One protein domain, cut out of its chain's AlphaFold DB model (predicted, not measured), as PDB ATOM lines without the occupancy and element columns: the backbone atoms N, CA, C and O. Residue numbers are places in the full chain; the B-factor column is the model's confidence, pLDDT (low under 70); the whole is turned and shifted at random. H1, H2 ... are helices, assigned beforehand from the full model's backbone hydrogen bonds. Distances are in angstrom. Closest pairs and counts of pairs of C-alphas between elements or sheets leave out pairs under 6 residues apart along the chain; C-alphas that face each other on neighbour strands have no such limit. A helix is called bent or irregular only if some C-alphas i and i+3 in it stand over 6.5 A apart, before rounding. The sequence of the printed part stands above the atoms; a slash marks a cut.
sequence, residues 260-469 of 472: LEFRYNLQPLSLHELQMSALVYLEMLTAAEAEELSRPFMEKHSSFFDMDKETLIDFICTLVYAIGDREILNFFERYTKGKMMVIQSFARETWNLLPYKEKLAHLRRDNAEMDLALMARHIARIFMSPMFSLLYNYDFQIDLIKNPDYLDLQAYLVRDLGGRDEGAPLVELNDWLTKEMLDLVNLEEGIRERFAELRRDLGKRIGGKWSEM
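Overview. This is residues 260 to 469 of the 472 residues of an uncharacterized protein of Deltaproteobacteria bacterium (UniProt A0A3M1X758). Two lobes of helices stand end to end: in the larger, H8 runs through the core with H10, H11, H12 and H13 packed round it; in the smaller, H2, H3 and H4 lie side by side and H1 crosses H4. H5 and H7 pack on H12 in the larger lobe, while H6 lies at its rim. The printed part has 210 residues with fourteen named helices, H1 to H14 in chain order, and no named strand, an all helix domain. It is compact, with a radius of gyration of the C-alphas of 17.7 A, and spans 48 by 42 by 32 A.

Along the chain. Find C-alpha 425 at (-6.742, -40.438, 18.743); from there the longest helix, H12, runs 24.2 A to residue 441. Look next for H13, residues 447 to 462, 21.9 A; H7, 356 to 369, 20.4 A; H8, 372 to 384, 17.8 A; and H11, 404 to 416, 17.6 A. Shorter are H5, 330 to 336; H6, 348 to 353; H9, 388 to 391; H10, 394 to 402; and H14, 466 to 469, ending at C-alpha 469 (-6.407, -39.580, 39.104). The printed part begins with H1, residues 260 to 266, at C-alpha 260 (-37.290, -10.582, 26.006), then come H2, 271 to 283, 18.7 A; H3, 287 to 298, 14.6 A; and H4, 309 to 323, 20.8 A. H3 is irregular: C-alphas 293 and 296 are 7.0 A apart.

Arrangement. Begin at H12, which forms a hairpin with H13 at a shallow tilt of 6 degrees, closest C-alphas Leu 440 and Ile 447, 6.4 A. H7 touches H12 at C-alphas Leu 360 and Lys 435, 6.9 A, and H5 touches residues 437 to 441 of H12 alone, with Tyr 335 and Leu 438 at 5.8 A. H8 touches H12 at Met 375 and Asn 430, 6.4 A, and H11 at Ala 376 and Gln 410, 5.2 A. H14 touches H13 at Gly 459 and Ser 467, 4.5 A; H9 only just touches H13, with 3 pairs of C-alphas within 8 A. H6 touches no helix. H2 only just touches H10, with 3 pairs of C-alphas within 8 A, the closest those of Val 280 and Ile 398, 6.6 A. H4 touches H2, closest C-alphas Ala 278 and Ile 316, 5.5 A, touches H1 with residues 313 to 317 alone, closest C-alphas Arg 263 and Ile 313, 6.5 A, and forms a hairpin with H3, closest C-alphas Leu 293 and Leu 319, 6.9 A. Every O i to N i+4 pair is within hydrogen-bond range in H1, H2, H4, H6, H7, H8, H11, H12 and H13; H3 has 6 of 8, H10 3 of 5, and H5 1 of 3 beside 2 of 4 O i to N i+3 pairs; H9 and H14 are too short for an i+4 pair.

Size, cuts and confidence. The C-alphas farthest apart, Lys 300 and Glu 445, are 53.9 A apart. The printed part has no cut, and the link from H5 to H6, 11 residues, is long. Look for pLDDT under 70 at residues 420, 422 and 423.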
ATOM      1  N   LEU A 260     -37.059 -11.753  25.157       76.56
ATOM      2  CA  LEU A 260     -37.290 -10.582  26.006       76.56
ATOM      3  C   LEU A 260     -37.474 -11.000  27.466       76.56
ATOM      4  O   LEU A 260     -36.762 -10.506  28.334       76.56
ATOM      5  N   GLU A 261     -38.355 -11.957  27.746       78.31
ATOM      6  CA  GLU A 261     -38.555 -12.522  29.082       78.31
ATOM      7  C   GLU A 261     -37.252 -13.085  29.651       78.31
ATOM      8  O   GLU A 261     -36.878 -12.792  30.789       78.31
ATOM      9  N   PHE A 262     -36.508 -13.831  28.835       84.00
ATOM     10  CA  PHE A 262     -35.194 -14.320  29.213       84.00
ATOM     11  C   PHE A 262     -34.230 -13.168  29.543       84.00
ATOM     12  O   PHE A 262     -33.591 -13.200  30.595       84.00
ATOM     13  N   ARG A 263     -34.189 -12.103  28.730       88.00
ATOM     14  CA  ARG A 263     -33.409 -10.883  28.999       88.00
ATOM     15  C   ARG A 263     -33.781 -10.267  30.354       88.00
ATOM     16  O   ARG A 263     -32.883  -9.926  31.123       88.00
ATOM     17  N   TYR A 264     -35.071 -10.157  30.682       82.19
ATOM     18  CA  TYR A 264     -35.522  -9.662  31.993       82.19
ATOM     19  C   TYR A 264     -35.071 -10.562  33.135       82.19
ATOM     20  O   TYR A 264     -34.618 -10.064  34.164       82.19
ATOM     21  N   ASN A 265     -35.127 -11.878  32.954       85.75
ATOM     22  CA  ASN A 265     -34.677 -12.833  33.964       85.75
ATOM     23  C   ASN A 265     -33.158 -12.772  34.206       85.75
ATOM     24  O   ASN A 265     -32.694 -13.144  35.285       85.75
ATOM     25  N   LEU A 266     -32.383 -12.243  33.254       90.94
ATOM     26  CA  LEU A 266     -30.958 -11.959  33.432       90.94
ATOM     27  C   LEU A 266     -30.687 -10.639  34.178       90.94
ATOM     28  O   LEU A 266     -29.652 -10.514  34.835       90.94
ATOM     29  N   GLN A 267     -31.601  -9.663  34.138       88.69
ATOM     30  CA  GLN A 267     -31.429  -8.361  34.799       88.69
ATOM     31  C   GLN A 267     -31.157  -8.417  36.313       88.69
ATOM     32  O   GLN A 267     -30.339  -7.623  36.778       88.69
ATOM     33  N   PRO A 268     -31.756  -9.297  37.134       90.44
ATOM     34  CA  PRO A 268     -31.417  -9.361  38.557       90.44
ATOM     35  C   PRO A 268     -30.040  -9.982  38.838       90.44
ATOM     36  O   PRO A 268     -29.522  -9.803  39.940       90.44
ATOM     37  N   LEU A 269     -29.425 -10.674  37.871       92.56
ATOM     38  CA  LEU A 269     -28.152 -11.362  38.072       92.56
ATOM     39  C   LEU A 269     -26.984 -10.376  38.248       92.56
ATOM     40  O   LEU A 269     -26.929  -9.283  37.664       92.56
ATOM     41  N   SER A 270     -26.021 -10.775  39.072       93.94
ATOM     42  CA  SER A 270     -24.733 -10.104  39.220       93.94
ATOM     43  C   SER A 270     -23.847 -10.323  37.990       93.94
ATOM     44  O   SER A 270     -24.027 -11.267  37.222       93.94
ATOM     45  N   LEU A 271     -22.829  -9.471  37.819       92.38
ATOM     46  CA  LEU A 271     -21.873  -9.595  36.712       92.38
ATOM     47  C   LEU A 271     -21.201 -10.979  36.682       92.38
ATOM     48  O   LEU A 271     -21.026 -11.564  35.619       92.38
ATOM     49  N   HIS A 272     -20.869 -11.518  37.857       90.06
ATOM     50  CA  HIS A 272     -20.255 -12.836  37.977       90.06
ATOM     51  C   HIS A 272     -21.210 -13.963  37.560       90.06
ATOM     52  O   HIS A 272     -20.803 -14.883  36.856       90.06
ATOM     53  N   GLU A 273     -22.484 -13.884  37.951       92.12
ATOM     54  CA  GLU A 273     -23.501 -14.862  37.541       92.12
ATOM     55  C   GLU A 273     -23.724 -14.830  36.027       92.12
ATOM     56  O   GLU A 273     -23.770 -15.886  35.403       92.12
ATOM     57  N   LEU A 274     -23.761 -13.644  35.413       93.94
ATOM     58  CA  LEU A 274     -23.870 -13.501  33.957       93.94
ATOM     59  C   LEU A 274     -22.662 -14.100  33.226       93.94
ATOM     60  O   LEU A 274     -22.831 -14.840  32.260       93.94
ATOM     61  N   GLN A 275     -21.444 -13.846  33.710       91.31
ATOM     62  CA  GLN A 275     -20.232 -14.464  33.158       91.31
ATOM     63  C   GLN A 275     -20.291 -15.995  33.234       91.31
ATOM     64  O   GLN A 275     -19.938 -16.675  32.271       91.31
ATOM     65  N   MET A 276     -20.774 -16.545  34.352       89.31
ATOM     66  CA  MET A 276     -20.955 -17.989  34.496       89.31
ATOM     67  C   MET A 276     -22.017 -18.533  33.538       89.31
ATOM     68  O   MET A 276     -21.779 -19.559  32.904       89.31
ATOM     69  N   SER A 277     -23.145 -17.840  33.378       91.38
ATOM     70  CA  SER A 277     -24.182 -18.201  32.408       91.38
ATOM     71  C   SER A 277     -23.633 -18.224  30.981       91.38
ATOM     72  O   SER A 277     -23.815 -19.209  30.270       91.38
ATOM     73  N   ALA A 278     -22.885 -17.194  30.574       92.56
ATOM     74  CA  ALA A 278     -22.254 -17.142  29.256       92.56
ATOM     75  C   ALA A 278     -21.310 -18.335  29.020       92.56
ATOM     76  O   ALA A 278     -21.363 -18.964  27.964       92.56
ATOM     77  N   LEU A 279     -20.492 -18.697  30.016       91.06
ATOM     78  CA  LEU A 279     -19.607 -19.863  29.937       91.06
ATOM     79  C   LEU A 279     -20.377 -21.179  29.763       91.06
ATOM     80  O   LEU A 279     -19.969 -22.021  28.967       91.06
ATOM     81  N   VAL A 280     -21.499 -21.349  30.468       92.75
ATOM     82  CA  VAL A 280     -22.368 -22.528  30.321       92.75
ATOM     83  C   VAL A 280     -22.901 -22.641  28.895       92.75
ATOM     84  O   VAL A 280     -22.862 -23.723  28.313       92.75
ATOM     85  N   TYR A 281     -23.351 -21.533  28.305       94.00
ATOM     86  CA  TYR A 281     -23.839 -21.531  26.928       94.00
ATOM     87  C   TYR A 281     -22.726 -21.813  25.910       94.00
ATOM     88  O   TYR A 281     -22.905 -22.632  25.011       94.00
ATOM     89  N   LEU A 282     -21.536 -21.234  26.097       92.94
ATOM     90  CA  LEU A 282     -20.371 -21.498  25.243       92.94
ATOM     91  C   LEU A 282     -19.916 -22.967  25.271       92.94
ATOM     92  O   LEU A 282     -19.414 -23.474  24.267       92.94
ATOM     93  N   GLU A 283     -20.108 -23.677  26.385       92.94
ATOM     94  CA  GLU A 283     -19.781 -25.106  26.496       92.94
ATOM     95  C   GLU A 283     -20.617 -25.993  25.555       92.94
ATOM     96  O   GLU A 283     -20.164 -27.082  25.190       92.94
ATOM     97  N   MET A 284     -21.796 -25.529  25.130       94.75
ATOM     98  CA  MET A 284     -22.708 -26.266  24.246       94.75
ATOM     99  C   MET A 284     -22.463 -26.007  22.753       94.75
ATOM    100  O   MET A 284     -23.025 -26.708  21.911       94.75
ATOM    101  N   LEU A 285     -21.615 -25.032  22.427       94.12
ATOM    102  CA  LEU A 285     -21.305 -24.628  21.059       94.12
ATOM    103  C   LEU A 285     -20.021 -25.284  20.547       94.12
ATOM    104  O   LEU A 285     -19.054 -25.467  21.291       94.12
ATOM    105  N   THR A 286     -19.974 -25.565  19.250       92.50
ATOM    106  CA  THR A 286     -18.716 -25.811  18.534       92.50
ATOM    107  C   THR A 286     -17.826 -24.565  18.585       92.50
ATOM    108  O   THR A 286     -18.296 -23.441  18.767       92.50
ATOM    109  N   ALA A 287     -16.521 -24.729  18.383       90.81
ATOM    110  CA  ALA A 287     -15.580 -23.618  18.301       90.81
ATOM    111  C   ALA A 287     -15.927 -22.647  17.161       90.81
ATOM    112  O   ALA A 287     -15.738 -21.447  17.322       90.81
ATOM    113  N   ALA A 288     -16.460 -23.151  16.041       90.69
ATOM    114  CA  ALA A 288     -16.889 -22.318  14.920       90.69
ATOM    115  C   ALA A 288     -18.102 -21.449  15.288       90.69
ATOM    116  O   ALA A 288     -18.057 -20.239  15.081       90.69
ATOM    117  N   GLU A 289     -19.138 -22.041  15.896       94.12
ATOM    118  CA  GLU A 289     -20.302 -21.291  16.390       94.12
ATOM    119  C   GLU A 289     -19.888 -20.266  17.454       94.12
ATOM    120  O   GLU A 289     -20.289 -19.107  17.397       94.12
ATOM    121  N   ALA A 290     -19.050 -20.668  18.415       92.75
ATOM    122  CA  ALA A 290     -18.580 -19.778  19.470       92.75
ATOM    123  C   ALA A 290     -17.781 -18.592  18.907       92.75
ATOM    124  O   ALA A 290     -17.963 -17.461  19.357       92.75
ATOM    125  N   GLU A 291     -16.912 -18.821  17.917       92.19
ATOM    126  CA  GLU A 291     -16.168 -17.750  17.249       92.19
ATOM    127  C   GLU A 291     -17.109 -16.809  16.488       92.19
ATOM    128  O   GLU A 291     -17.017 -15.593  16.646       92.19
ATOM    129  N   GLU A 292     -18.031 -17.355  15.695       94.62
ATOM    130  CA  GLU A 292     -18.986 -16.572  14.909       94.62
ATOM    131  C   GLU A 292     -19.864 -15.679  15.795       94.62
ATOM    132  O   GLU A 292     -19.967 -14.478  15.544       94.62
ATOM    133  N   LEU A 293     -20.434 -16.242  16.862       94.06
ATOM    134  CA  LEU A 293     -21.356 -15.541  17.758       94.06
ATOM    135  C   LEU A 293     -20.645 -14.538  18.675       94.06
ATOM    136  O   LEU A 293     -21.224 -13.515  19.035       94.06
ATOM    137  N   SER A 294     -19.390 -14.801  19.057       91.81
ATOM    138  CA  SER A 294     -18.620 -13.884  19.910       91.81
ATOM    139  C   SER A 294     -17.949 -12.750  19.135       91.81
ATOM    140  O   SER A 294     -17.718 -11.686  19.714       91.81
ATOM    141  N   ARG A 295     -17.668 -12.922  17.834       92.56
ATOM    142  CA  ARG A 295     -16.938 -11.941  17.010       92.56
ATOM    143  C   ARG A 295     -17.484 -10.506  17.107       92.56
ATOM    144  O   ARG A 295     -16.671  -9.625  17.388       92.56
ATOM    145  N   PRO A 296     -18.802 -10.237  16.981       92.44
ATOM    146  CA  PRO A 296     -19.330  -8.867  17.050       92.44
ATOM    147  C   PRO A 296     -19.051  -8.163  18.385       92.44
ATOM    148  O   PRO A 296     -18.975  -6.935  18.451       92.44
ATOM    149  N   PHE A 297     -18.897  -8.940  19.458       92.31
ATOM    150  CA  PHE A 297     -18.607  -8.435  20.793       92.31
ATOM    151  C   PHE A 297     -17.096  -8.300  21.021       92.31
ATOM    152  O   PHE A 297     -16.641  -7.295  21.566       92.31
ATOM    153  N   MET A 298     -16.298  -9.261  20.546       89.44
ATOM    154  CA  MET A 298     -14.834  -9.247  20.692       89.44
ATOM    155  C   MET A 298     -14.141  -8.167  19.847       89.44
ATOM    156  O   MET A 298     -13.020  -7.767  20.145       89.44
ATOM    157  N   GLU A 299     -14.806  -7.634  18.821       90.69
ATOM    158  CA  GLU A 299     -14.335  -6.435  18.111       90.69
ATOM    159  C   GLU A 299     -14.319  -5.183  19.005       90.69
ATOM    160  O   GLU A 299     -13.549  -4.252  18.760       90.69
ATOM    161  N   LYS A 300     -15.164  -5.154  20.043       89.38
ATOM    162  CA  LYS A 300     -15.327  -4.019  20.965       89.38
ATOM    163  C   LYS A 300     -14.708  -4.268  22.341       89.38
ATOM    164  O   LYS A 300     -14.362  -3.307  23.024       89.38
ATOM    165  N   HIS A 301     -14.554  -5.530  22.736       89.44
ATOM    166  CA  HIS A 301     -14.061  -5.937  24.051       89.44
ATOM    167  C   HIS A 301     -12.909  -6.935  23.911       89.44
ATOM    168  O   HIS A 301     -12.995  -7.891  23.150       89.44
ATOM    169  N   SER A 302     -11.832  -6.748  24.679       83.31
ATOM    170  CA  SER A 302     -10.663  -7.644  24.666       83.31
ATOM    171  C   SER A 302     -10.950  -9.042  25.215       83.31
ATOM    172  O   SER A 302     -10.230  -9.989  24.895       83.31
ATOM    173  N   SER A 303     -11.981  -9.176  26.045       82.00
ATOM    174  CA  SER A 303     -12.481 -10.444  26.558       82.00
ATOM    175  C   SER A 303     -13.934 -10.301  27.013       82.00
ATOM    176  O   SER A 303     -14.409  -9.195  27.269       82.00
ATOM    177  N   PHE A 304     -14.637 -11.422  27.196       79.00
ATOM    178  CA  PHE A 304     -15.974 -11.397  27.803       79.00
ATOM    179  C   PHE A 304     -15.955 -10.964  29.278       79.00
ATOM    180  O   PHE A 304     -16.970 -10.504  29.793       79.00
ATOM    181  N   PHE A 305     -14.810 -11.071  29.963       83.00
ATOM    182  CA  PHE A 305     -14.654 -10.556  31.324       83.00
ATOM    183  C   PHE A 305     -14.580  -9.022  31.365       83.00
ATOM    184  O   PHE A 305     -14.813  -8.444  32.425       83.00
ATOM    185  N   ASP A 306     -14.305  -8.376  30.224       86.69
ATOM    186  CA  ASP A 306     -14.253  -6.915  30.069       86.69
ATOM    187  C   ASP A 306     -15.595  -6.312  29.612       86.69
ATOM    188  O   ASP A 306     -15.700  -5.101  29.402       86.69
ATOM    189  N   MET A 307     -16.618  -7.143  29.406       92.06
ATOM    190  CA  MET A 307     -17.959  -6.692  29.038       92.06
ATOM    191  C   MET A 307     -18.698  -6.165  30.269       92.06
ATOM    192  O   MET A 307     -18.626  -6.745  31.357       92.06
ATOM    193  N   ASP A 308     -19.430  -5.066  30.095       92.44
ATOM    194  CA  ASP A 308     -20.352  -4.592  31.121       92.44
ATOM    195  C   ASP A 308     -21.610  -5.475  31.198       92.44
ATOM    196  O   ASP A 308     -21.794  -6.426  30.432       92.44
ATOM    197  N   LYS A 309     -22.474  -5.176  32.170       93.19
ATOM    198  CA  LYS A 309     -23.668  -5.977  32.449       93.19
ATOM    199  C   LYS A 309     -24.613  -6.066  31.248       93.19
ATOM    200  O   LYS A 309     -25.046  -7.164  30.920       93.19
ATOM    201  N   GLU A 310     -24.922  -4.941  30.607       91.69
ATOM    202  CA  GLU A 310     -25.852  -4.914  29.471       91.69
ATOM    203  C   GLU A 310     -25.268  -5.644  28.261       91.69
ATOM    204  O   GLU A 310     -25.949  -6.462  27.647       91.69
ATOM    205  N   THR A 311     -23.976  -5.451  27.989       93.50
ATOM    206  CA  THR A 311     -23.277  -6.154  26.910       93.50
ATOM    207  C   THR A 311     -23.258  -7.667  27.146       93.50
ATOM    208  O   THR A 311     -23.453  -8.439  26.208       93.50
ATOM    209  N   LEU A 312     -23.058  -8.119  28.393       94.06
ATOM    210  CA  LEU A 312     -23.130  -9.544  28.733       94.06
ATOM    211  C   LEU A 312     -24.536 -10.112  28.561       94.06
ATOM    212  O   LEU A 312     -24.667 -11.235  28.085       94.06
ATOM    213  N   ILE A 313     -25.575  -9.362  28.928       94.56
ATOM    214  CA  ILE A 313     -26.964  -9.779  28.715       94.56
ATOM    215  C   ILE A 313     -27.234  -9.952  27.214       94.56
ATOM    216  O   ILE A 313     -27.708 -11.012  26.807       94.56
ATOM    217  N   ASP A 314     -26.851  -8.975  26.387       92.38
ATOM    218  CA  ASP A 314     -26.980  -9.057  24.924       92.38
ATOM    219  C   ASP A 314     -26.219 -10.260  24.345       92.38
ATOM    220  O   ASP A 314     -26.724 -10.980  23.474       92.38
ATOM    221  N   PHE A 315     -25.012 -10.512  24.854       93.88
ATOM    222  CA  PHE A 315     -24.208 -11.655  24.445       93.88
ATOM    223  C   PHE A 315     -24.876 -12.985  24.818       93.88
ATOM    224  O   PHE A 315     -25.010 -13.857  23.963       93.88
ATOM    225  N   ILE A 316     -25.366 -13.139  26.051       94.50
ATOM    226  CA  ILE A 316     -26.057 -14.360  26.495       94.50
ATOM    227  C   ILE A 316     -27.336 -14.587  25.681       94.50
ATOM    228  O   ILE A 316     -27.565 -15.709  25.235       94.50
ATOM    229  N   CYS A 317     -28.139 -13.549  25.423       92.38
ATOM    230  CA  CYS A 317     -29.318 -13.652  24.556       92.38
ATOM    231  C   CYS A 317     -28.949 -14.131  23.140       92.38
ATOM    232  O   CYS A 317     -29.638 -14.986  22.584       92.38
ATOM    233  N   THR A 318     -27.833 -13.642  22.586       92.81
ATOM    234  CA  THR A 318     -27.310 -14.088  21.281       92.81
ATOM    235  C   THR A 318     -26.944 -15.573  21.302       92.81
ATOM    236  O   THR A 318     -27.296 -16.312  20.381       92.81
ATOM    237  N   LEU A 319     -26.272 -16.030  22.365       93.25
ATOM    238  CA  LEU A 319     -25.916 -17.439  22.530       93.25
ATOM    239  C   LEU A 319     -27.166 -18.319  22.647       93.25
ATOM    240  O   LEU A 319     -27.264 -19.316  21.941       93.25
ATOM    241  N   VAL A 320     -28.129 -17.950  23.495       90.38
ATOM    242  CA  VAL A 320     -29.365 -18.725  23.710       90.38
ATOM    243  C   VAL A 320     -30.159 -18.884  22.425       90.38
ATOM    244  O   VAL A 320     -30.559 -19.999  22.095       90.38
ATOM    245  N   TYR A 321     -30.316 -17.804  21.662       87.88
ATOM    246  CA  TYR A 321     -31.017 -17.858  20.385       87.88
ATOM    247  C   TYR A 321     -30.373 -18.851  19.404       87.88
ATOM    248  O   TYR A 321     -31.073 -19.617  18.747       87.88
ATOM    249  N   ALA A 322     -29.038 -18.882  19.333       89.00
ATOM    250  CA  ALA A 322     -28.309 -19.808  18.464       89.00
ATOM    251  C   ALA A 322     -28.267 -21.255  18.995       89.00
ATOM    252  O   ALA A 322     -28.144 -22.217  18.233       89.00
ATOM    253  N   ILE A 323     -28.334 -21.431  20.314       89.44
ATOM    254  CA  ILE A 323     -28.305 -22.739  20.977       89.44
ATOM    255  C   ILE A 323     -29.645 -23.456  20.814       89.44
ATOM    256  O   ILE A 323     -29.639 -24.670  20.582       89.44
ATOM    257  N   GLY A 324     -30.757 -22.717  20.869       86.19
ATOM    258  CA  GLY A 324     -32.110 -23.270  20.813       86.19
ATOM    259  C   GLY A 324     -32.355 -24.248  21.963       86.19
ATOM    260  O   GLY A 324     -31.973 -23.987  23.100       86.19
ATOM    261  N   ASP A 325     -32.911 -25.420  21.653       84.25
ATOM    262  CA  ASP A 325     -33.262 -26.456  22.641       84.25
ATOM    263  C   ASP A 325     -32.065 -27.308  23.127       84.25
ATOM    264  O   ASP A 325     -32.244 -28.393  23.699       84.25
ATOM    265  N   ARG A 326     -30.822 -26.896  22.841       91.00
ATOM    266  CA  ARG A 326     -29.626 -27.598  23.331       91.00
ATOM    267  C   ARG A 326     -29.436 -27.326  24.824       91.00
ATOM    268  O   ARG A 326     -29.421 -26.183  25.267       91.00
ATOM    269  N   GLU A 327     -29.211 -28.391  25.587       92.50
ATOM    270  CA  GLU A 327     -28.954 -28.329  27.027       92.50
ATOM    271  C   GLU A 327     -27.615 -28.986  27.374       92.50
ATOM    272  O   GLU A 327     -27.172 -29.925  26.710       92.50
ATOM    273  N   ILE A 328     -26.990 -28.563  28.478       94.00
ATOM    274  CA  ILE A 328     -25.702 -29.115  28.934       94.00
ATOM    275  C   ILE A 328     -25.787 -30.622  29.224       94.00
ATOM    276  O   ILE A 328     -24.800 -31.347  29.107       94.00
ATOM    277  N   LEU A 329     -26.976 -31.122  29.576       95.75
ATOM    278  CA  LEU A 329     -27.202 -32.541  29.835       95.75
ATOM    279  C   LEU A 329     -27.307 -33.370  28.549       95.75
ATOM    280  O   LEU A 329     -27.154 -34.591  28.622       95.75
ATOM    281  N   ASN A 330     -27.474 -32.753  27.373       96.19
ATOM    282  CA  ASN A 330     -27.548 -33.466  26.091       96.19
ATOM    283  C   ASN A 330     -26.274 -34.278  25.803       96.19
ATOM    284  O   ASN A 330     -26.347 -35.311  25.134       96.19
ATOM    285  N   PHE A 331     -25.131 -33.922  26.413       95.81
ATOM    286  CA  PHE A 331     -23.904 -34.725  26.369       95.81
ATOM    287  C   PHE A 331     -24.139 -36.178  26.823       95.81
ATOM    288  O   PHE A 331     -23.450 -37.084  26.355       95.81
ATOM    289  N   PHE A 332     -25.131 -36.415  27.688       95.81
ATOM    290  CA  PHE A 332     -25.478 -37.736  28.224       95.81
ATOM    291  C   PHE A 332     -26.904 -38.162  27.866       95.81
ATOM    292  O   PHE A 332     -27.159 -39.340  27.610       95.81
ATOM    293  N   GLU A 333     -27.845 -37.221  27.790       96.50
ATOM    294  CA  GLU A 333     -29.227 -37.507  27.403       96.50
ATOM    295  C   GLU A 333     -29.348 -37.994  25.955       96.50
ATOM    296  O   GLU A 333     -30.318 -38.681  25.621       96.50
ATOM    297  N   ARG A 334     -28.326 -37.781  25.117       95.88
ATOM    298  CA  ARG A 334     -28.212 -38.436  23.807       95.88
ATOM    299  C   ARG A 334     -28.281 -39.962  23.877       95.88
ATOM    300  O   ARG A 334     -28.853 -40.575  22.982       95.88
ATOM    301  N   TYR A 335     -27.785 -40.590  24.949       96.62
ATOM    302  CA  TYR A 335     -27.812 -42.051  25.098       96.62
ATOM    303  C   TYR A 335     -29.181 -42.573  25.550       96.62
ATOM    304  O   TYR A 335     -29.654 -43.597  25.054       96.62
ATOM    305  N   THR A 336     -29.835 -41.874  26.481       93.56
ATOM    306  CA  THR A 336     -31.051 -42.358  27.164       93.56
ATOM    307  C   THR A 336     -32.349 -41.779  26.614       93.56
ATOM    308  O   THR A 336     -33.385 -42.437  26.687       93.56
ATOM    309  N   LYS A 337     -32.318 -40.565  26.061       94.81
ATOM    310  CA  LYS A 337     -33.505 -39.835  25.595       94.81
ATOM    311  C   LYS A 337     -33.452 -39.448  24.116       94.81
ATOM    312  O   LYS A 337     -34.463 -38.981  23.602       94.81
ATOM    313  N   GLY A 338     -32.317 -39.631  23.438       94.81
ATOM    314  CA  GLY A 338     -32.151 -39.237  22.035       94.81
ATOM    315  C   GLY A 338     -32.020 -37.726  21.837       94.81
ATOM    316  O   GLY A 338     -32.287 -37.230  20.741       94.81
ATOM    317  N   LYS A 339     -31.625 -37.004  22.894       96.06
ATOM    318  CA  LYS A 339     -31.327 -35.569  22.877       96.06
ATOM    319  C   LYS A 339     -29.910 -35.342  22.347       96.06
ATOM    320  O   LYS A 339     -28.951 -35.428  23.103       96.06
ATOM    321  N   MET A 340     -29.789 -35.168  21.037       95.50
ATOM    322  CA  MET A 340     -28.511 -35.027  20.334       95.50
ATOM    323  C   MET A 340     -27.846 -33.681  20.654       95.50
ATOM    324  O   MET A 340     -28.526 -32.724  21.025       95.50
ATOM    325  N   MET A 341     -26.517 -33.619  20.540       93.69
ATOM    326  CA  MET A 341     -25.766 -32.398  20.857       93.69
ATOM    327  C   MET A 341     -25.698 -31.420  19.691       93.69
ATOM    328  O   MET A 341     -25.718 -30.218  19.930       93.69
ATOM    329  N   VAL A 342     -25.568 -31.919  18.460       92.94
ATOM    330  CA  VAL A 342     -25.360 -31.086  17.267       92.94
ATOM    331  C   VAL A 342     -26.445 -31.342  16.230       92.94
ATOM    332  O   VAL A 342     -27.031 -30.399  15.705       92.94
ATOM    333  N   ILE A 343     -26.758 -32.609  15.945       92.69
ATOM    334  CA  ILE A 343     -27.818 -32.940  14.984       92.69
ATOM    335  C   ILE A 343     -29.207 -32.845  15.624       92.69
ATOM    336  O   ILE A 343     -29.364 -32.729  16.838       92.69
ATOM    337  N   GLN A 344     -30.248 -32.957  14.798       92.00
ATOM    338  CA  GLN A 344     -31.629 -32.960  15.272       92.00
ATOM    339  C   GLN A 344     -31.897 -34.093  16.281       92.00
ATOM    340  O   GLN A 344     -31.565 -35.259  16.049       92.00
ATOM    341  N   SER A 345     -32.547 -33.736  17.392       93.50
ATOM    342  CA  SER A 345     -32.965 -34.675  18.436       93.50
ATOM    343  C   SER A 345     -34.178 -35.513  18.030       93.50
ATOM    344  O   SER A 345     -35.000 -35.110  17.210       93.50
ATOM    345  N   PHE A 346     -34.318 -36.677  18.660       93.50
ATOM    346  CA  PHE A 346     -35.456 -37.574  18.475       93.50
ATOM    347  C   PHE A 346     -36.497 -37.361  19.573       93.50
ATOM    348  O   PHE A 346     -36.154 -37.088  20.725       93.50
ATOM    349  N   ALA A 347     -37.775 -37.568  19.241       93.38
ATOM    350  CA  ALA A 347     -38.792 -37.774  20.268       93.38
ATOM    351  C   ALA A 347     -38.407 -38.991  21.124       93.38
ATOM    352  O   ALA A 347     -37.963 -40.017  20.596       93.38
ATOM    353  N   ARG A 348     -38.584 -38.889  22.444       91.56
ATOM    354  CA  ARG A 348     -38.101 -39.892  23.405       91.56
ATOM    355  C   ARG A 348     -38.678 -41.281  23.132       91.56
ATOM    356  O   ARG A 348     -37.974 -42.283  23.224       91.56
ATOM    357  N   GLU A 349     -39.951 -41.343  22.767       93.50
ATOM    358  CA  GLU A 349     -40.673 -42.569  22.437       93.50
ATOM    359  C   GLU A 349     -40.068 -43.227  21.197       93.50
ATOM    360  O   GLU A 349     -39.847 -44.435  21.179       93.50
ATOM    361  N   THR A 350     -39.724 -42.416  20.191       94.50
ATOM    362  CA  THR A 350     -39.057 -42.894  18.975       94.50
ATOM    363  C   THR A 350     -37.673 -43.429  19.312       94.50
ATOM    364  O   THR A 350     -37.345 -44.548  18.924       94.50
ATOM    365  N   TRP A 351     -36.887 -42.682  20.095       96.50
ATOM    366  CA  TRP A 351     -35.553 -43.107  20.513       96.50
ATOM    367  C   TRP A 351     -35.577 -44.456  21.230       96.50
ATOM    368  O   TRP A 351     -34.790 -45.344  20.912       96.50
ATOM    369  N   ASN A 352     -36.506 -44.645  22.167       93.75
ATOM    370  CA  ASN A 352     -36.607 -45.873  22.950       93.75
ATOM    371  C   ASN A 352     -36.890 -47.114  22.094       93.75
ATOM    372  O   ASN A 352     -36.393 -48.188  22.428       93.75
ATOM    373  N   LEU A 353     -37.628 -46.957  20.992       95.50
ATOM    374  CA  LEU A 353     -37.983 -48.044  20.079       95.50
ATOM    375  C   LEU A 353     -36.858 -48.425  19.105       95.50
ATOM    376  O   LEU A 353     -36.918 -49.504  18.513       95.50
ATOM    377  N   LEU A 354     -35.832 -47.582  18.937       96.00
ATOM    378  CA  LEU A 354     -34.739 -47.869  18.008       96.00
ATOM    379  C   LEU A 354     -33.879 -49.055  18.489       96.00
ATOM    380  O   LEU A 354     -33.441 -49.081  19.648       96.00
ATOM    381  N   PRO A 355     -33.544 -50.008  17.597       96.38
ATOM    382  CA  PRO A 355     -32.558 -51.044  17.875       96.38
ATOM    383  C   PRO A 355     -31.184 -50.459  18.219       96.38
ATOM    384  O   PRO A 355     -30.788 -49.407  17.715       96.38
ATOM    385  N   TYR A 356     -30.393 -51.201  19.001       96.19
ATOM    386  CA  TYR A 356     -29.039 -50.802  19.411       96.19
ATOM    387  C   TYR A 356     -28.165 -50.316  18.241       96.19
ATOM    388  O   TYR A 356     -27.534 -49.264  18.319       96.19
ATOM    389  N   LYS A 357     -28.155 -51.061  17.126       96.94
ATOM    390  CA  LYS A 357     -27.344 -50.729  15.943       96.94
ATOM    391  C   LYS A 357     -27.736 -49.376  15.339       96.94
ATOM    392  O   LYS A 357     -26.865 -48.649  14.867       96.94
ATOM    393  N   GLU A 358     -29.023 -49.044  15.358       96.81
ATOM    394  CA  GLU A 358     -29.533 -47.774  14.841       96.81
ATOM    395  C   GLU A 358     -29.205 -46.627  15.797       96.81
ATOM    396  O   GLU A 358     -28.665 -45.616  15.347       96.81
ATOM    397  N   LYS A 359     -29.400 -46.816  17.111       97.81
ATOM    398  CA  LYS A 359     -28.973 -45.847  18.137       97.81
ATOM    399  C   LYS A 359     -27.493 -45.498  17.995       97.81
ATOM    400  O   LYS A 359     -27.143 -44.325  17.900       97.81
ATOM    401  N   LEU A 360     -26.631 -46.512  17.893       97.94
ATOM    402  CA  LEU A 360     -25.193 -46.312  17.716       97.94
ATOM    403  C   LEU A 360     -24.870 -45.567  16.410       97.94
ATOM    404  O   LEU A 360     -24.020 -44.681  16.401       97.94
ATOM    405  N   ALA A 361     -25.559 -45.882  15.309       97.56
ATOM    406  CA  ALA A 361     -25.365 -45.188  14.037       97.56
ATOM    407  C   ALA A 361     -25.803 -43.712  14.083       97.56
ATOM    408  O   ALA A 361     -25.217 -42.884  13.387       97.56
ATOM    409  N   HIS A 362     -26.828 -43.372  14.864       97.94
ATOM    410  CA  HIS A 362     -27.246 -41.984  15.077       97.94
ATOM    411  C   HIS A 362     -26.276 -41.220  15.981       97.94
ATOM    412  O   HIS A 362     -25.875 -40.117  15.626       97.94
ATOM    413  N   LEU A 363     -25.812 -41.830  17.075       98.06
ATOM    414  CA  LEU A 363     -24.796 -41.232  17.949       98.06
ATOM    415  C   LEU A 363     -23.477 -40.972  17.209       98.06
ATOM    416  O   LEU A 363     -22.848 -39.940  17.404       98.06
ATOM    417  N   ARG A 364     -23.074 -41.879  16.313       97.00
ATOM    418  CA  ARG A 364     -21.888 -41.688  15.463       97.00
ATOM    419  C   ARG A 364     -22.049 -40.563  14.451       97.00
ATOM    420  O   ARG A 364     -21.089 -39.848  14.207       97.00
ATOM    421  N   ARG A 365     -23.250 -40.396  13.889       96.94
ATOM    422  CA  ARG A 365     -23.561 -39.244  13.033       96.94
ATOM    423  C   ARG A 365     -23.463 -37.940  13.817       96.94
ATOM    424  O   ARG A 365     -22.812 -37.021  13.355       96.94
ATOM    425  N   ASP A 366     -24.021 -37.898  15.021       96.75
ATOM    426  CA  ASP A 366     -23.903 -36.728  15.897       96.75
ATOM    427  C   ASP A 366     -22.441 -36.468  16.315       96.75
ATOM    428  O   ASP A 366     -22.004 -35.327  16.320       96.75
ATOM    429  N   ASN A 367     -21.635 -37.512  16.560       95.38
ATOM    430  CA  ASN A 367     -20.192 -37.360  16.798       95.38
ATOM    431  C   ASN A 367     -19.441 -36.781  15.595       95.38
ATOM    432  O   ASN A 367     -18.488 -36.044  15.801       95.38
ATOM    433  N   ALA A 368     -19.819 -37.132  14.365       93.12
ATOM    434  CA  ALA A 368     -19.152 -36.623  13.167       93.12
ATOM    435  C   ALA A 368     -19.350 -35.108  12.985       93.12
ATOM    436  O   ALA A 368     -18.488 -34.450  12.412       93.12
ATOM    437  N   GLU A 369     -20.452 -34.569  13.511       93.81
ATOM    438  CA  GLU A 369     -20.750 -33.132  13.506       93.81
ATOM    439  C   GLU A 369     -20.176 -32.397  14.734       93.81
ATOM    440  O   GLU A 369     -20.116 -31.169  14.755       93.81
ATOM    441  N   MET A 370     -19.721 -33.119  15.766       94.06
ATOM    442  CA  MET A 370     -18.984 -32.513  16.878       94.06
ATOM    443  C   MET A 370     -17.586 -32.098  16.427       94.06
ATOM    444  O   MET A 370     -16.863 -32.860  15.787       94.06
ATOM    445  N   ASP A 371     -17.146 -30.919  16.852       93.75
ATOM    446  CA  ASP A 371     -15.751 -30.529  16.714       93.75
ATOM    447  C   ASP A 371     -14.888 -31.071  17.870       93.75
ATOM    448  O   ASP A 371     -15.373 -31.672  18.834       93.75
ATOM    449  N   LEU A 372     -13.571 -30.851  17.790       93.56
ATOM    450  CA  LEU A 372     -12.633 -31.347  18.805       93.56
ATOM    451  C   LEU A 372     -12.942 -30.803  20.206       93.56
ATOM    452  O   LEU A 372     -12.714 -31.506  21.189       93.56
ATOM    453  N   ALA A 373     -13.470 -29.578  20.304       93.50
ATOM    454  CA  ALA A 373     -13.827 -28.969  21.578       93.50
ATOM    455  C   ALA A 373     -15.025 -29.684  22.219       93.50
ATOM    456  O   ALA A 373     -14.939 -30.089  23.378       93.50
ATOM    457  N   LEU A 374     -16.104 -29.926  21.469       95.44
ATOM    458  CA  LEU A 374     -17.261 -30.668  21.972       95.44
ATOM    459  C   LEU A 374     -16.912 -32.115  22.333       95.44
ATOM    460  O   LEU A 374     -17.339 -32.598  23.384       95.44
ATOM    461  N   MET A 375     -16.088 -32.797  21.528       96.44
ATOM    462  CA  MET A 375     -15.606 -34.141  21.871       96.44
ATOM    463  C   MET A 375     -14.804 -34.138  23.178       96.44
ATOM    464  O   MET A 375     -15.025 -34.983  24.048       96.44
ATOM    465  N   ALA A 376     -13.895 -33.172  23.342       96.44
ATOM    466  CA  ALA A 376     -13.097 -33.036  24.554       96.44
ATOM    467  C   ALA A 376     -13.970 -32.754  25.786       96.44
ATOM    468  O   ALA A 376     -13.772 -33.397  26.815       96.44
ATOM    469  N   ARG A 377     -14.972 -31.869  25.681       97.00
ATOM    470  CA  ARG A 377     -15.950 -31.600  26.752       97.00
ATOM    471  C   ARG A 377     -16.741 -32.848  27.120       97.00
ATOM    472  O   ARG A 377     -16.809 -33.197  28.294       97.00
ATOM    473  N   HIS A 378     -17.279 -33.564  26.136       97.38
ATOM    474  CA  HIS A 378     -18.017 -34.810  26.358       97.38
ATOM    475  C   HIS A 378     -17.182 -35.836  27.146       97.38
ATOM    476  O   HIS A 378     -17.622 -36.342  28.182       97.38
ATOM    477  N   ILE A 379     -15.947 -36.086  26.700       97.75
ATOM    478  CA  ILE A 379     -15.017 -37.013  27.355       97.75
ATOM    479  C   ILE A 379     -14.652 -36.524  28.760       97.75
ATOM    480  O   ILE A 379     -14.721 -37.295  29.721       97.75
ATOM    481  N   ALA A 380     -14.279 -35.250  28.895       97.44
ATOM    482  CA  ALA A 380     -13.857 -34.668  30.160       97.44
ATOM    483  C   ALA A 380     -14.981 -34.716  31.200       97.44
ATOM    484  O   ALA A 380     -14.730 -35.082  32.347       97.44
ATOM    485  N   ARG A 381     -16.232 -34.443  30.819       97.12
ATOM    486  CA  ARG A 381     -17.363 -34.508  31.752       97.12
ATOM    487  C   ARG A 381     -17.624 -35.925  32.251       97.12
ATOM    488  O   ARG A 381     -17.858 -36.111  33.446       97.12
ATOM    489  N   ILE A 382     -17.525 -36.936  31.383       96.69
ATOM    490  CA  ILE A 382     -17.647 -38.342  31.803       96.69
ATOM    491  C   ILE A 382     -16.504 -38.723  32.744       96.69
ATOM    492  O   ILE A 382     -16.730 -39.316  33.800       96.69
ATOM    493  N   PHE A 383     -15.277 -38.345  32.393       97.00
ATOM    494  CA  PHE A 383     -14.100 -38.629  33.203       97.00
ATOM    495  C   PHE A 383     -14.164 -37.966  34.586       97.00
ATOM    496  O   PHE A 383     -13.867 -38.612  35.593       97.00
ATOM    497  N   MET A 384     -14.599 -36.709  34.654       95.62
ATOM    498  CA  MET A 384     -14.625 -35.911  35.884       95.62
ATOM    499  C   MET A 384     -15.842 -36.189  36.773       95.62
ATOM    500  O   MET A 384     -15.844 -35.794  37.935       95.62
ATOM    501  N   SER A 385     -16.859 -36.901  36.279       95.56
ATOM    502  CA  SER A 385     -18.049 -37.241  37.067       95.56
ATOM    503  C   SER A 385     -17.804 -38.490  37.920       95.56
ATOM    504  O   SER A 385     -17.699 -39.580  37.361       95.56
ATOM    505  N   PRO A 386     -17.739 -38.413  39.265       92.50
ATOM    506  CA  PRO A 386     -17.355 -39.564  40.077       92.50
ATOM    507  C   PRO A 386     -18.389 -40.696  40.074       92.50
ATOM    508  O   PRO A 386     -18.043 -41.860  40.278       92.50
ATOM    509  N   MET A 387     -19.651 -40.355  39.816       93.69
ATOM    510  CA  MET A 387     -20.790 -41.265  39.836       93.69
ATOM    511  C   MET A 387     -21.662 -41.051  38.603       93.69
ATOM    512  O   MET A 387     -21.841 -39.920  38.159       93.69
ATOM    513  N   PHE A 388     -22.277 -42.127  38.112       94.50
ATOM    514  CA  PHE A 388     -23.140 -42.080  36.929       94.50
ATOM    515  C   PHE A 388     -24.305 -41.090  37.086       94.50
ATOM    516  O   PHE A 388     -24.634 -40.359  36.159       94.50
ATOM    517  N   SER A 389     -24.893 -41.001  38.283       94.31
ATOM    518  CA  SER A 389     -25.986 -40.063  38.574       94.31
ATOM    519  C   SER A 389     -25.586 -38.590  38.440       94.31
ATOM    520  O   SER A 389     -26.454 -37.759  38.209       94.31
ATOM    521  N   LEU A 390     -24.296 -38.259  38.571       96.38
ATOM    522  CA  LEU A 390     -23.808 -36.883  38.444       96.38
ATOM    523  C   LEU A 390     -23.678 -36.427  36.987       96.38
ATOM    524  O   LEU A 390     -23.616 -35.227  36.741       96.38
ATOM    525  N   LEU A 391     -23.711 -37.352  36.020       95.56
ATOM    526  CA  LEU A 391     -23.845 -36.992  34.605       95.56
ATOM    527  C   LEU A 391     -25.159 -36.240  34.353       95.56
ATOM    528  O   LEU A 391     -25.187 -35.274  33.608       95.56
ATOM    529  N   TYR A 392     -26.232 -36.636  35.040       94.75
ATOM    530  CA  TYR A 392     -27.566 -36.047  34.896       94.75
ATOM    531  C   TYR A 392     -27.889 -35.015  35.989       94.75
ATOM    532  O   TYR A 392     -29.053 -34.686  36.204       94.75
ATOM    533  N   ASN A 393     -26.880 -34.532  36.720       96.06
ATOM    534  CA  ASN A 393     -27.045 -33.479  37.718       96.06
ATOM    535  C   ASN A 393     -26.582 -32.142  37.126       96.06
ATOM    536  O   ASN A 393     -25.391 -31.955  36.883       96.06
ATOM    537  N   TYR A 394     -27.530 -31.233  36.893       92.75
ATOM    538  CA  TYR A 394     -27.282 -29.951  36.228       92.75
ATOM    539  C   TYR A 394     -26.245 -29.097  36.973       92.75
ATOM    540  O   TYR A 394     -25.252 -28.680  36.377       92.75
ATOM    541  N   ASP A 395     -26.411 -28.934  38.287       93.25
ATOM    542  CA  ASP A 395     -25.526 -28.112  39.123       93.25
ATOM    543  C   ASP A 395     -24.084 -28.629  39.104       93.25
ATOM    544  O   ASP A 395     -23.145 -27.864  38.902       93.25
ATOM    545  N   PHE A 396     -23.903 -29.947  39.215       95.69
ATOM    546  CA  PHE A 396     -22.590 -30.577  39.132       95.69
ATOM    547  C   PHE A 396     -21.933 -30.336  37.766       95.69
ATOM    548  O   PHE A 396     -20.743 -30.026  37.698       95.69
ATOM    549  N   GLN A 397     -22.694 -30.457  36.672       95.38
ATOM    550  CA  GLN A 397     -22.171 -30.227  35.323       95.38
ATOM    551  C   GLN A 397     -21.786 -28.761  35.082       95.38
ATOM    552  O   GLN A 397     -20.822 -28.509  34.354       95.38
ATOM    553  N   ILE A 398     -22.487 -27.808  35.699       93.31
ATOM    554  CA  ILE A 398     -22.103 -26.393  35.685       93.31
ATOM    555  C   ILE A 398     -20.856 -26.159  36.538       93.31
ATOM    556  O   ILE A 398     -19.923 -25.489  36.096       93.31
ATOM    557  N   ASP A 399     -20.793 -26.732  37.736       93.50
ATOM    558  CA  ASP A 399     -19.663 -26.531  38.643       93.50
ATOM    559  C   ASP A 399     -18.353 -27.122  38.107       93.50
ATOM    560  O   ASP A 399     -17.281 -26.582  38.396       93.50
ATOM    561  N   LEU A 400     -18.409 -28.150  37.251       93.94
ATOM    562  CA  LEU A 400     -17.230 -28.643  36.527       93.94
ATOM    563  C   LEU A 400     -16.531 -27.548  35.714       93.94
ATOM    564  O   LEU A 400     -15.308 -27.554  35.643       93.94
ATOM    565  N   ILE A 401     -17.267 -26.583  35.156       91.69
ATOM    566  CA  ILE A 401     -16.703 -25.496  34.337       91.69
ATOM    567  C   ILE A 401     -15.739 -24.628  35.163       91.69
ATOM    568  O   ILE A 401     -14.781 -24.071  34.632       91.69
ATOM    569  N   LYS A 402     -15.949 -24.560  36.483       89.25
ATOM    570  CA  LYS A 402     -15.093 -23.823  37.423       89.25
ATOM    571  C   LYS A 402     -13.877 -24.636  37.878       89.25
ATOM    572  O   LYS A 402     -13.003 -24.091  38.548       89.25
ATOM    573  N   ASN A 403     -13.823 -25.935  37.575       93.44
ATOM    574  CA  ASN A 403     -12.767 -26.822  38.042       93.44
ATOM    575  C   ASN A 403     -11.518 -26.706  37.140       93.44
ATOM    576  O   ASN A 403     -11.594 -27.050  35.958       93.44
ATOM    577  N   PRO A 404     -10.347 -26.302  37.673       94.00
ATOM    578  CA  PRO A 404      -9.119 -26.203  36.883       94.00
ATOM    579  C   PRO A 404      -8.710 -27.520  36.217       94.00
ATOM    580  O   PRO A 404      -8.269 -27.507  35.073       94.00
ATOM    581  N   ASP A 405      -8.918 -28.663  36.881       94.44
ATOM    582  CA  ASP A 405      -8.581 -29.975  36.318       94.44
ATOM    583  C   ASP A 405      -9.473 -30.333  35.121       94.44
ATOM    584  O   ASP A 405      -9.024 -31.008  34.196       94.44
ATOM    585  N   TYR A 406     -10.725 -29.859  35.102       95.38
ATOM    586  CA  TYR A 406     -11.624 -30.038  33.958       95.38
ATOM    587  C   TYR A 406     -11.119 -29.258  32.737       95.38
ATOM    588  O   TYR A 406     -11.050 -29.814  31.640       95.38
ATOM    589  N   LEU A 407     -10.707 -28.003  32.932       92.81
ATOM    590  CA  LEU A 407     -10.159 -27.156  31.866       92.81
ATOM    591  C   LEU A 407      -8.809 -27.685  31.356       92.81
ATOM    592  O   LEU A 407      -8.598 -27.788  30.146       92.81
ATOM    593  N   ASP A 408      -7.927 -28.093  32.269       94.75
ATOM    594  CA  ASP A 408      -6.646 -28.732  31.955       94.75
ATOM    595  C   ASP A 408      -6.835 -30.002  31.118       94.75
ATOM    596  O   ASP A 408      -6.088 -30.244  30.164       94.75
ATOM    597  N   LEU A 409      -7.822 -30.831  31.476       95.75
ATOM    598  CA  LEU A 409      -8.115 -32.065  30.760       95.75
ATOM    599  C   LEU A 409      -8.625 -31.776  29.351       95.75
ATOM    600  O   LEU A 409      -8.129 -32.377  28.403       95.75
ATOM    601  N   GLN A 410      -9.566 -30.846  29.191       95.00
ATOM    602  CA  GLN A 410     -10.037 -30.447  27.864       95.00
ATOM    603  C   GLN A 410      -8.883 -29.971  26.974       95.00
ATOM    604  O   GLN A 410      -8.738 -30.436  25.844       95.00
ATOM    605  N   ALA A 411      -8.026 -29.090  27.500       93.00
ATOM    606  CA  ALA A 411      -6.875 -28.575  26.767       93.00
ATOM    607  C   ALA A 411      -5.897 -29.694  26.373       93.00
ATOM    608  O   ALA A 411      -5.416 -29.716  25.241       93.00
ATOM    609  N   TYR A 412      -5.637 -30.644  27.277       94.12
ATOM    610  CA  TYR A 412      -4.828 -31.831  26.992       94.12
ATOM    611  C   TYR A 412      -5.449 -32.696  25.885       94.12
ATOM    612  O   TYR A 412      -4.762 -33.060  24.936       94.12
ATOM    613  N   LEU A 413      -6.753 -32.989  25.963       94.44
ATOM    614  CA  LEU A 413      -7.458 -33.802  24.967       94.44
ATOM    615  C   LEU A 413      -7.374 -33.178  23.567       94.44
ATOM    616  O   LEU A 413      -7.068 -33.878  22.605       94.44
ATOM    617  N   VAL A 414      -7.590 -31.864  23.453       92.56
ATOM    618  CA  VAL A 414      -7.512 -31.160  22.164       92.56
ATOM    619  C   VAL A 414      -6.073 -31.067  21.657       92.56
ATOM    620  O   VAL A 414      -5.832 -31.301  20.475       92.56
ATOM    621  N   ARG A 415      -5.109 -30.726  22.520       90.62
ATOM    622  CA  ARG A 415      -3.715 -30.500  22.111       90.62
ATOM    623  C   ARG A 415      -2.974 -31.795  21.790       90.62
ATOM    624  O   ARG A 415      -2.270 -31.848  20.788       90.62
ATOM    625  N   ASP A 416      -3.088 -32.792  22.662       87.38
ATOM    626  CA  ASP A 416      -2.204 -33.962  22.665       87.38
ATOM    627  C   ASP A 416      -2.853 -35.199  22.023       87.38
ATOM    628  O   ASP A 416      -2.140 -36.076  21.539       87.38
ATOM    629  N   LEU A 417      -4.192 -35.269  21.982       87.75
ATOM    630  CA  LEU A 417      -4.936 -36.349  21.312       87.75
ATOM    631  C   LEU A 417      -5.713 -35.872  20.073       87.75
ATOM    632  O   LEU A 417      -6.281 -36.698  19.356       87.75
ATOM    633  N   GLY A 418      -5.769 -34.563  19.825       82.75
ATOM    634  CA  GLY A 418      -6.562 -33.979  18.747       82.75
ATOM    635  C   GLY A 418      -6.063 -34.304  17.337       82.75
ATOM    636  O   GLY A 418      -4.932 -34.726  17.111       82.75
ATOM    637  N   GLY A 419      -6.950 -34.080  16.370       74.06
ATOM    638  CA  GLY A 419      -6.757 -34.333  14.943       74.06
ATOM    639  C   GLY A 419      -8.125 -34.494  14.279       74.06
ATOM    640  O   GLY A 419      -9.037 -35.019  14.910       74.06
ATOM    641  N   ARG A 420      -8.304 -33.983  13.054       60.38
ATOM    642  CA  ARG A 420      -9.618 -33.983  12.374       60.38
ATOM    643  C   ARG A 420      -9.850 -35.183  11.453       60.38
ATOM    644  O   ARG A 420     -10.982 -35.397  11.036       60.38
ATOM    645  N   ASP A 421      -8.804 -35.934  11.132       71.00
ATOM    646  CA  ASP A 421      -8.896 -37.059  10.202       71.00
ATOM    647  C   ASP A 421      -9.487 -38.306  10.882       71.00
ATOM    648  O   ASP A 421      -9.330 -38.510  12.092       71.00
ATOM    649  N   GLU A 422     -10.145 -39.171  10.102       59.78
ATOM    650  CA  GLU A 422     -10.544 -40.502  10.574       59.78
ATOM    651  C   GLU A 422      -9.306 -41.263  11.081       59.78
ATOM    652  O   GLU A 422      -8.311 -41.403  10.368       59.78
ATOM    653  N   GLY A 423      -9.360 -41.739  12.329       65.25
ATOM    654  CA  GLY A 423      -8.226 -42.376  13.013       65.25
ATOM    655  C   GLY A 423      -7.413 -41.442  13.917       65.25
ATOM    656  O   GLY A 423      -6.437 -41.876  14.528       65.25
ATOM    657  N   ALA A 424      -7.797 -40.166  14.045       85.06
ATOM    658  CA  ALA A 424      -7.224 -39.297  15.066       85.06
ATOM    659  C   ALA A 424      -7.537 -39.833  16.484       85.06
ATOM    660  O   ALA A 424      -8.683 -40.216  16.746       85.06
ATOM    661  N   PRO A 425      -6.572 -39.814  17.428       89.50
ATOM    662  CA  PRO A 425      -6.742 -40.438  18.743       89.50
ATOM    663  C   PRO A 425      -7.973 -39.958  19.528       89.50
ATOM    664  O   PRO A 425      -8.642 -40.767  20.167       89.50
ATOM    665  N   LEU A 426      -8.312 -38.663  19.467       93.06
ATOM    666  CA  LEU A 426      -9.492 -38.107  20.139       93.06
ATOM    667  C   LEU A 426     -10.807 -38.596  19.517       93.06
ATOM    668  O   LEU A 426     -11.754 -38.890  20.246       93.06
ATOM    669  N   VAL A 427     -10.861 -38.719  18.188       93.31
ATOM    670  CA  VAL A 427     -12.040 -39.212  17.460       93.31
ATOM    671  C   VAL A 427     -12.279 -40.685  17.791       93.31
ATOM    672  O   VAL A 427     -13.398 -41.067  18.135       93.31
ATOM    673  N   GLU A 428     -11.223 -41.503  17.773       94.19
ATOM    674  CA  GLU A 428     -11.297 -42.914  18.168       94.19
ATOM    675  C   GLU A 428     -11.705 -43.080  19.636       94.19
ATOM    676  O   GLU A 428     -12.521 -43.944  19.972       94.19
ATOM    677  N   LEU A 429     -11.168 -42.234  20.520       96.06
ATOM    678  CA  LEU A 429     -11.523 -42.240  21.934       96.06
ATOM    679  C   LEU A 429     -12.997 -41.874  22.148       96.06
ATOM    680  O   LEU A 429     -13.672 -42.530  22.944       96.06
ATOM    681  N   ASN A 430     -13.506 -40.869  21.430       96.50
ATOM    682  CA  ASN A 430     -14.904 -40.457  21.505       96.50
ATOM    683  C   ASN A 430     -15.849 -41.540  20.957       96.50
ATOM    684  O   ASN A 430     -16.884 -41.807  21.570       96.50
ATOM    685  N   ASP A 431     -15.498 -42.211  19.853       96.25
ATOM    686  CA  ASP A 431     -16.284 -43.336  19.325       96.25
ATOM    687  C   ASP A 431     -16.321 -44.520  20.300       96.25
ATOM    688  O   ASP A 431     -17.396 -45.052  20.593       96.25
ATOM    689  N   TRP A 432     -15.165 -44.891  20.865       97.44
ATOM    690  CA  TRP A 432     -15.096 -45.925  21.896       97.44
ATOM    691  C   TRP A 432     -15.979 -45.568  23.094       97.44
ATOM    692  O   TRP A 432     -16.806 -46.379  23.507       97.44
ATOM    693  N   LEU A 433     -15.853 -44.342  23.612       97.88
ATOM    694  CA  LEU A 433     -16.629 -43.889  24.761       97.88
ATOM    695  C   LEU A 433     -18.131 -43.876  24.461       97.88
ATOM    696  O   LEU A 433     -18.923 -44.289  25.300       97.88
ATOM    697  N   THR A 434     -18.519 -43.464  23.256       97.94
ATOM    698  CA  THR A 434     -19.917 -43.468  22.799       97.94
ATOM    699  C   THR A 434     -20.506 -44.874  22.830       97.94
ATOM    700  O   THR A 434     -21.626 -45.067  23.306       97.94
ATOM    701  N   LYS A 435     -19.749 -45.871  22.357       97.81
ATOM    702  CA  LYS A 435     -20.171 -47.271  22.410       97.81
ATOM    703  C   LYS A 435     -20.299 -47.764  23.853       97.81
ATOM    704  O   LYS A 435     -21.334 -48.315  24.207       97.81
ATOM    705  N   GLU A 436     -19.287 -47.532  24.685       97.94
ATOM    706  CA  GLU A 436     -19.290 -47.984  26.083       97.94
ATOM    707  C   GLU A 436     -20.392 -47.314  26.912       97.94
ATOM    708  O   GLU A 436     -21.010 -47.962  27.753       97.94
ATOM    709  N   MET A 437     -20.679 -46.033  26.667       97.81
ATOM    710  CA  MET A 437     -21.791 -45.329  27.303       97.81
ATOM    711  C   MET A 437     -23.139 -45.875  26.843       97.81
ATOM    712  O   MET A 437     -24.025 -46.062  27.674       97.81
ATOM    713  N   LEU A 438     -23.302 -46.179  25.550       97.25
ATOM    714  CA  LEU A 438     -24.519 -46.825  25.064       97.25
ATOM    715  C   LEU A 438     -24.697 -48.219  25.687       97.25
ATOM    716  O   LEU A 438     -25.806 -48.566  26.086       97.25
ATOM    717  N   ASP A 439     -23.628 -49.006  25.809       96.12
ATOM    718  CA  ASP A 439     -23.660 -50.310  26.481       96.12
ATOM    719  C   ASP A 439     -24.038 -50.155  27.961       96.12
ATOM    720  O   ASP A 439     -24.924 -50.852  28.454       96.12
ATOM    721  N   LEU A 440     -23.431 -49.183  28.652       95.88
ATOM    722  CA  LEU A 440     -23.680 -48.882  30.061       95.88
ATOM    723  C   LEU A 440     -25.149 -48.544  30.344       95.88
ATOM    724  O   LEU A 440     -25.710 -49.057  31.309       95.88
ATOM    725  N   VAL A 441     -25.781 -47.689  29.531       93.81
ATOM    726  CA  VAL A 441     -27.180 -47.274  29.764       93.81
ATOM    727  C   VAL A 441     -28.202 -48.364  29.440       93.81
ATOM    728  O   VAL A 441     -29.362 -48.232  29.823       93.81
ATOM    729  N   ASN A 442     -27.791 -49.424  28.737       90.75
ATOM    730  CA  ASN A 442     -28.628 -50.588  28.441       90.75
ATOM    731  C   ASN A 442     -28.432 -51.734  29.452       90.75
ATOM    732  O   ASN A 442     -29.005 -52.807  29.263       90.75
ATOM    733  N   LEU A 443     -27.637 -51.542  30.511       91.56
ATOM    734  CA  LEU A 443     -27.510 -52.529  31.582       91.56
ATOM    735  C   LEU A 443     -28.760 -52.564  32.468       91.56
ATOM    736  O   LEU A 443     -29.273 -51.524  32.878       91.56
ATOM    737  N   GLU A 444     -29.192 -53.774  32.824       80.62
ATOM    738  CA  GLU A 444     -30.301 -53.993  33.760       80.62
ATOM    739  C   GLU A 444     -29.876 -53.740  35.220       80.62
ATOM    740  O   GLU A 444     -30.633 -53.161  35.997       80.62
ATOM    741  N   GLU A 445     -28.641 -54.110  35.588       86.88
ATOM    742  CA  GLU A 445     -28.066 -53.949  36.932       86.88
ATOM    743  C   GLU A 445     -26.552 -53.640  36.863       86.88
ATOM    744  O   GLU A 445     -25.906 -53.836  35.833       86.88
ATOM    745  N   GLY A 446     -25.956 -53.144  37.957       89.56
ATOM    746  CA  GLY A 446     -24.497 -52.942  38.062       89.56
ATOM    747  C   GLY A 446     -23.935 -51.691  37.368       89.56
ATOM    748  O   GLY A 446     -22.728 -51.584  37.140       89.56
ATOM    749  N   ILE A 447     -24.791 -50.716  37.032       92.31
ATOM    750  CA  ILE A 447     -24.394 -49.467  36.350       92.31
ATOM    751  C   ILE A 447     -23.311 -48.706  37.135       92.31
ATOM    752  O   ILE A 447     -22.419 -48.111  36.535       92.31
ATOM    753  N   ARG A 448     -23.358 -48.717  38.474       90.12
ATOM    754  CA  ARG A 448     -22.395 -47.975  39.308       90.12
ATOM    755  C   ARG A 448     -20.984 -48.543  39.172       90.12
ATOM    756  O   ARG A 448     -20.043 -47.789  38.930       90.12
ATOM    757  N   GLU A 449     -20.852 -49.856  39.300       93.44
ATOM    758  CA  GLU A 449     -19.590 -50.579  39.196       93.44
ATOM    759  C   GLU A 449     -19.033 -50.474  37.775       93.44
ATOM    760  O   GLU A 449     -17.869 -50.106  37.594       93.44
ATOM    761  N   ARG A 450     -19.887 -50.687  36.761       95.94
ATOM    762  CA  ARG A 450     -19.482 -50.573  35.356       95.94
ATOM    763  C   ARG A 450     -19.037 -49.157  35.000       95.94
ATOM    764  O   ARG A 450     -18.049 -48.994  34.290       95.94
ATOM    765  N   PHE A 451     -19.714 -48.128  35.505       96.31
ATOM    766  CA  PHE A 451     -19.313 -46.746  35.255       96.31
ATOM    767  C   PHE A 451     -17.952 -46.414  35.885       96.31
ATOM    768  O   PHE A 451     -17.121 -45.756  35.259       96.31
ATOM    769  N   ALA A 452     -17.681 -46.907  37.097       94.06
ATOM    770  CA  ALA A 452     -16.375 -46.745  37.732       94.06
ATOM    771  C   ALA A 452     -15.253 -47.445  36.939       94.06
ATOM    772  O   ALA A 452     -14.157 -46.900  36.799       94.06
ATOM    773  N   GLU A 453     -15.517 -48.631  36.383       95.25
ATOM    774  CA  GLU A 453     -14.593 -49.313  35.468       95.25
ATOM    775  C   GLU A 453     -14.353 -48.522  34.184       95.25
ATOM    776  O   GLU A 453     -13.199 -48.278  33.834       95.25
ATOM    777  N   LEU A 454     -15.429 -48.065  33.538       96.25
ATOM    778  CA  LEU A 454     -15.377 -47.250  32.328       96.25
ATOM    779  C   LEU A 454     -14.509 -46.009  32.536       96.25
ATOM    780  O   LEU A 454     -13.648 -45.724  31.708       96.25
ATOM    781  N   ARG A 455     -14.659 -45.309  33.668       95.25
ATOM    782  CA  ARG A 455     -13.821 -44.147  34.002       95.25
ATOM    783  C   ARG A 455     -12.349 -44.504  34.185       95.25
ATOM    784  O   ARG A 455     -11.485 -43.762  33.720       95.25
ATOM    785  N   ARG A 456     -12.038 -45.635  34.828       94.19
ATOM    786  CA  ARG A 456     -10.646 -46.105  34.967       94.19
ATOM    787  C   ARG A 456     -10.031 -46.445  33.616       94.19
ATOM    788  O   ARG A 456      -8.877 -46.100  33.369       94.19
ATOM    789  N   ASP A 457     -10.780 -47.113  32.749       95.94
ATOM    790  CA  ASP A 457     -10.310 -47.469  31.411       95.94
ATOM    791  C   ASP A 457     -10.173 -46.237  30.515       95.94
ATOM    792  O   ASP A 457      -9.182 -46.122  29.792       95.94
ATOM    793  N   LEU A 458     -11.079 -45.266  30.646       95.56
ATOM    794  CA  LEU A 458     -10.960 -43.959  30.011       95.56
ATOM    795  C   LEU A 458      -9.675 -43.246  30.462       95.56
ATOM    796  O   LEU A 458      -8.893 -42.820  29.618       95.56
ATOM    797  N   GLY A 459      -9.378 -43.211  31.766       93.69
ATOM    798  CA  GLY A 459      -8.133 -42.632  32.289       93.69
ATOM    799  C   GLY A 459      -6.860 -43.289  31.745       93.69
ATOM    800  O   GLY A 459      -5.896 -42.598  31.418       93.69
ATOM    801  N   LYS A 460      -6.853 -44.621  31.582       93.19
ATOM    802  CA  LYS A 460      -5.727 -45.339  30.952       93.19
ATOM    803  C   LYS A 460      -5.553 -44.962  29.480       93.19
ATOM    804  O   LYS A 460      -4.419 -44.852  29.028       93.19
ATOM    805  N   ARG A 461      -6.658 -44.791  28.747       93.62
ATOM    806  CA  ARG A 461      -6.650 -44.421  27.322       93.62
ATOM    807  C   ARG A 461      -6.229 -42.969  27.097       93.62
ATOM    808  O   ARG A 461      -5.529 -42.705  26.131       93.62
ATOM    809  N   ILE A 462      -6.613 -42.058  27.995       93.06
ATOM    810  CA  ILE A 462      -6.169 -40.654  27.977       93.06
ATOM    811  C   ILE A 462      -4.661 -40.558  28.284       93.06
ATOM    812  O   ILE A 462      -3.937 -39.791  27.645       93.06
ATOM    813  N   GLY A 463      -4.175 -41.357  29.241       88.81
ATOM    814  CA  GLY A 463      -2.759 -41.430  29.606       88.81
ATOM    815  C   GLY A 463      -2.269 -40.268  30.482       88.81
ATOM    816  O   GLY A 463      -3.048 -39.470  31.006       88.81
ATOM    817  N   GLY A 464      -0.951 -40.198  30.696       83.50
ATOM    818  CA  GLY A 464      -0.312 -39.152  31.505       83.50
ATOM    819  C   GLY A 464      -0.798 -39.110  32.963       83.50
ATOM    820  O   GLY A 464      -1.136 -40.147  33.543       83.50
ATOM    821  N   LYS A 465      -0.864 -37.896  33.541       86.31
ATOM    822  CA  LYS A 465      -1.336 -37.656  34.924       86.31
ATOM    823  C   LYS A 465      -2.770 -38.154  35.166       86.31
ATOM    824  O   LYS A 465      -3.126 -38.534  36.278       86.31
ATOM    825  N   TRP A 466      -3.581 -38.230  34.112       88.44
ATOM    826  CA  TRP A 466      -4.995 -38.610  34.180       88.44
ATOM    827  C   TRP A 466      -5.206 -40.096  34.489       88.44
ATOM    828  O   TRP A 466      -6.207 -40.476  35.093       88.44
ATOM    829  N   SER A 467      -4.229 -40.946  34.159       81.62
ATOM    830  CA  SER A 467      -4.270 -42.377  34.485       81.62
ATOM    831  C   SER A 467      -4.146 -42.675  35.988       81.62
ATOM    832  O   SER A 467      -4.519 -43.761  36.442       81.62
ATOM    833  N   GLU A 468      -3.627 -41.725  36.769       79.56
ATOM    834  CA  GLU A 468      -3.420 -41.855  38.215       79.56
ATOM    835  C   GLU A 468      -4.592 -41.282  39.019       79.56
ATOM    836  O   GLU A 468      -4.909 -41.799  40.087       79.56
ATOM    837  N   MET A 469      -5.302 -40.300  38.459       79.56
ATOM    838  CA  MET A 469      -6.407 -39.580  39.104       79.56
ATOM    839  C   MET A 469      -7.645 -40.449  39.400       79.56
ATOM    840  O   MET A 469      -8.438 -40.111  40.270       79.56
TER     841      MET A 469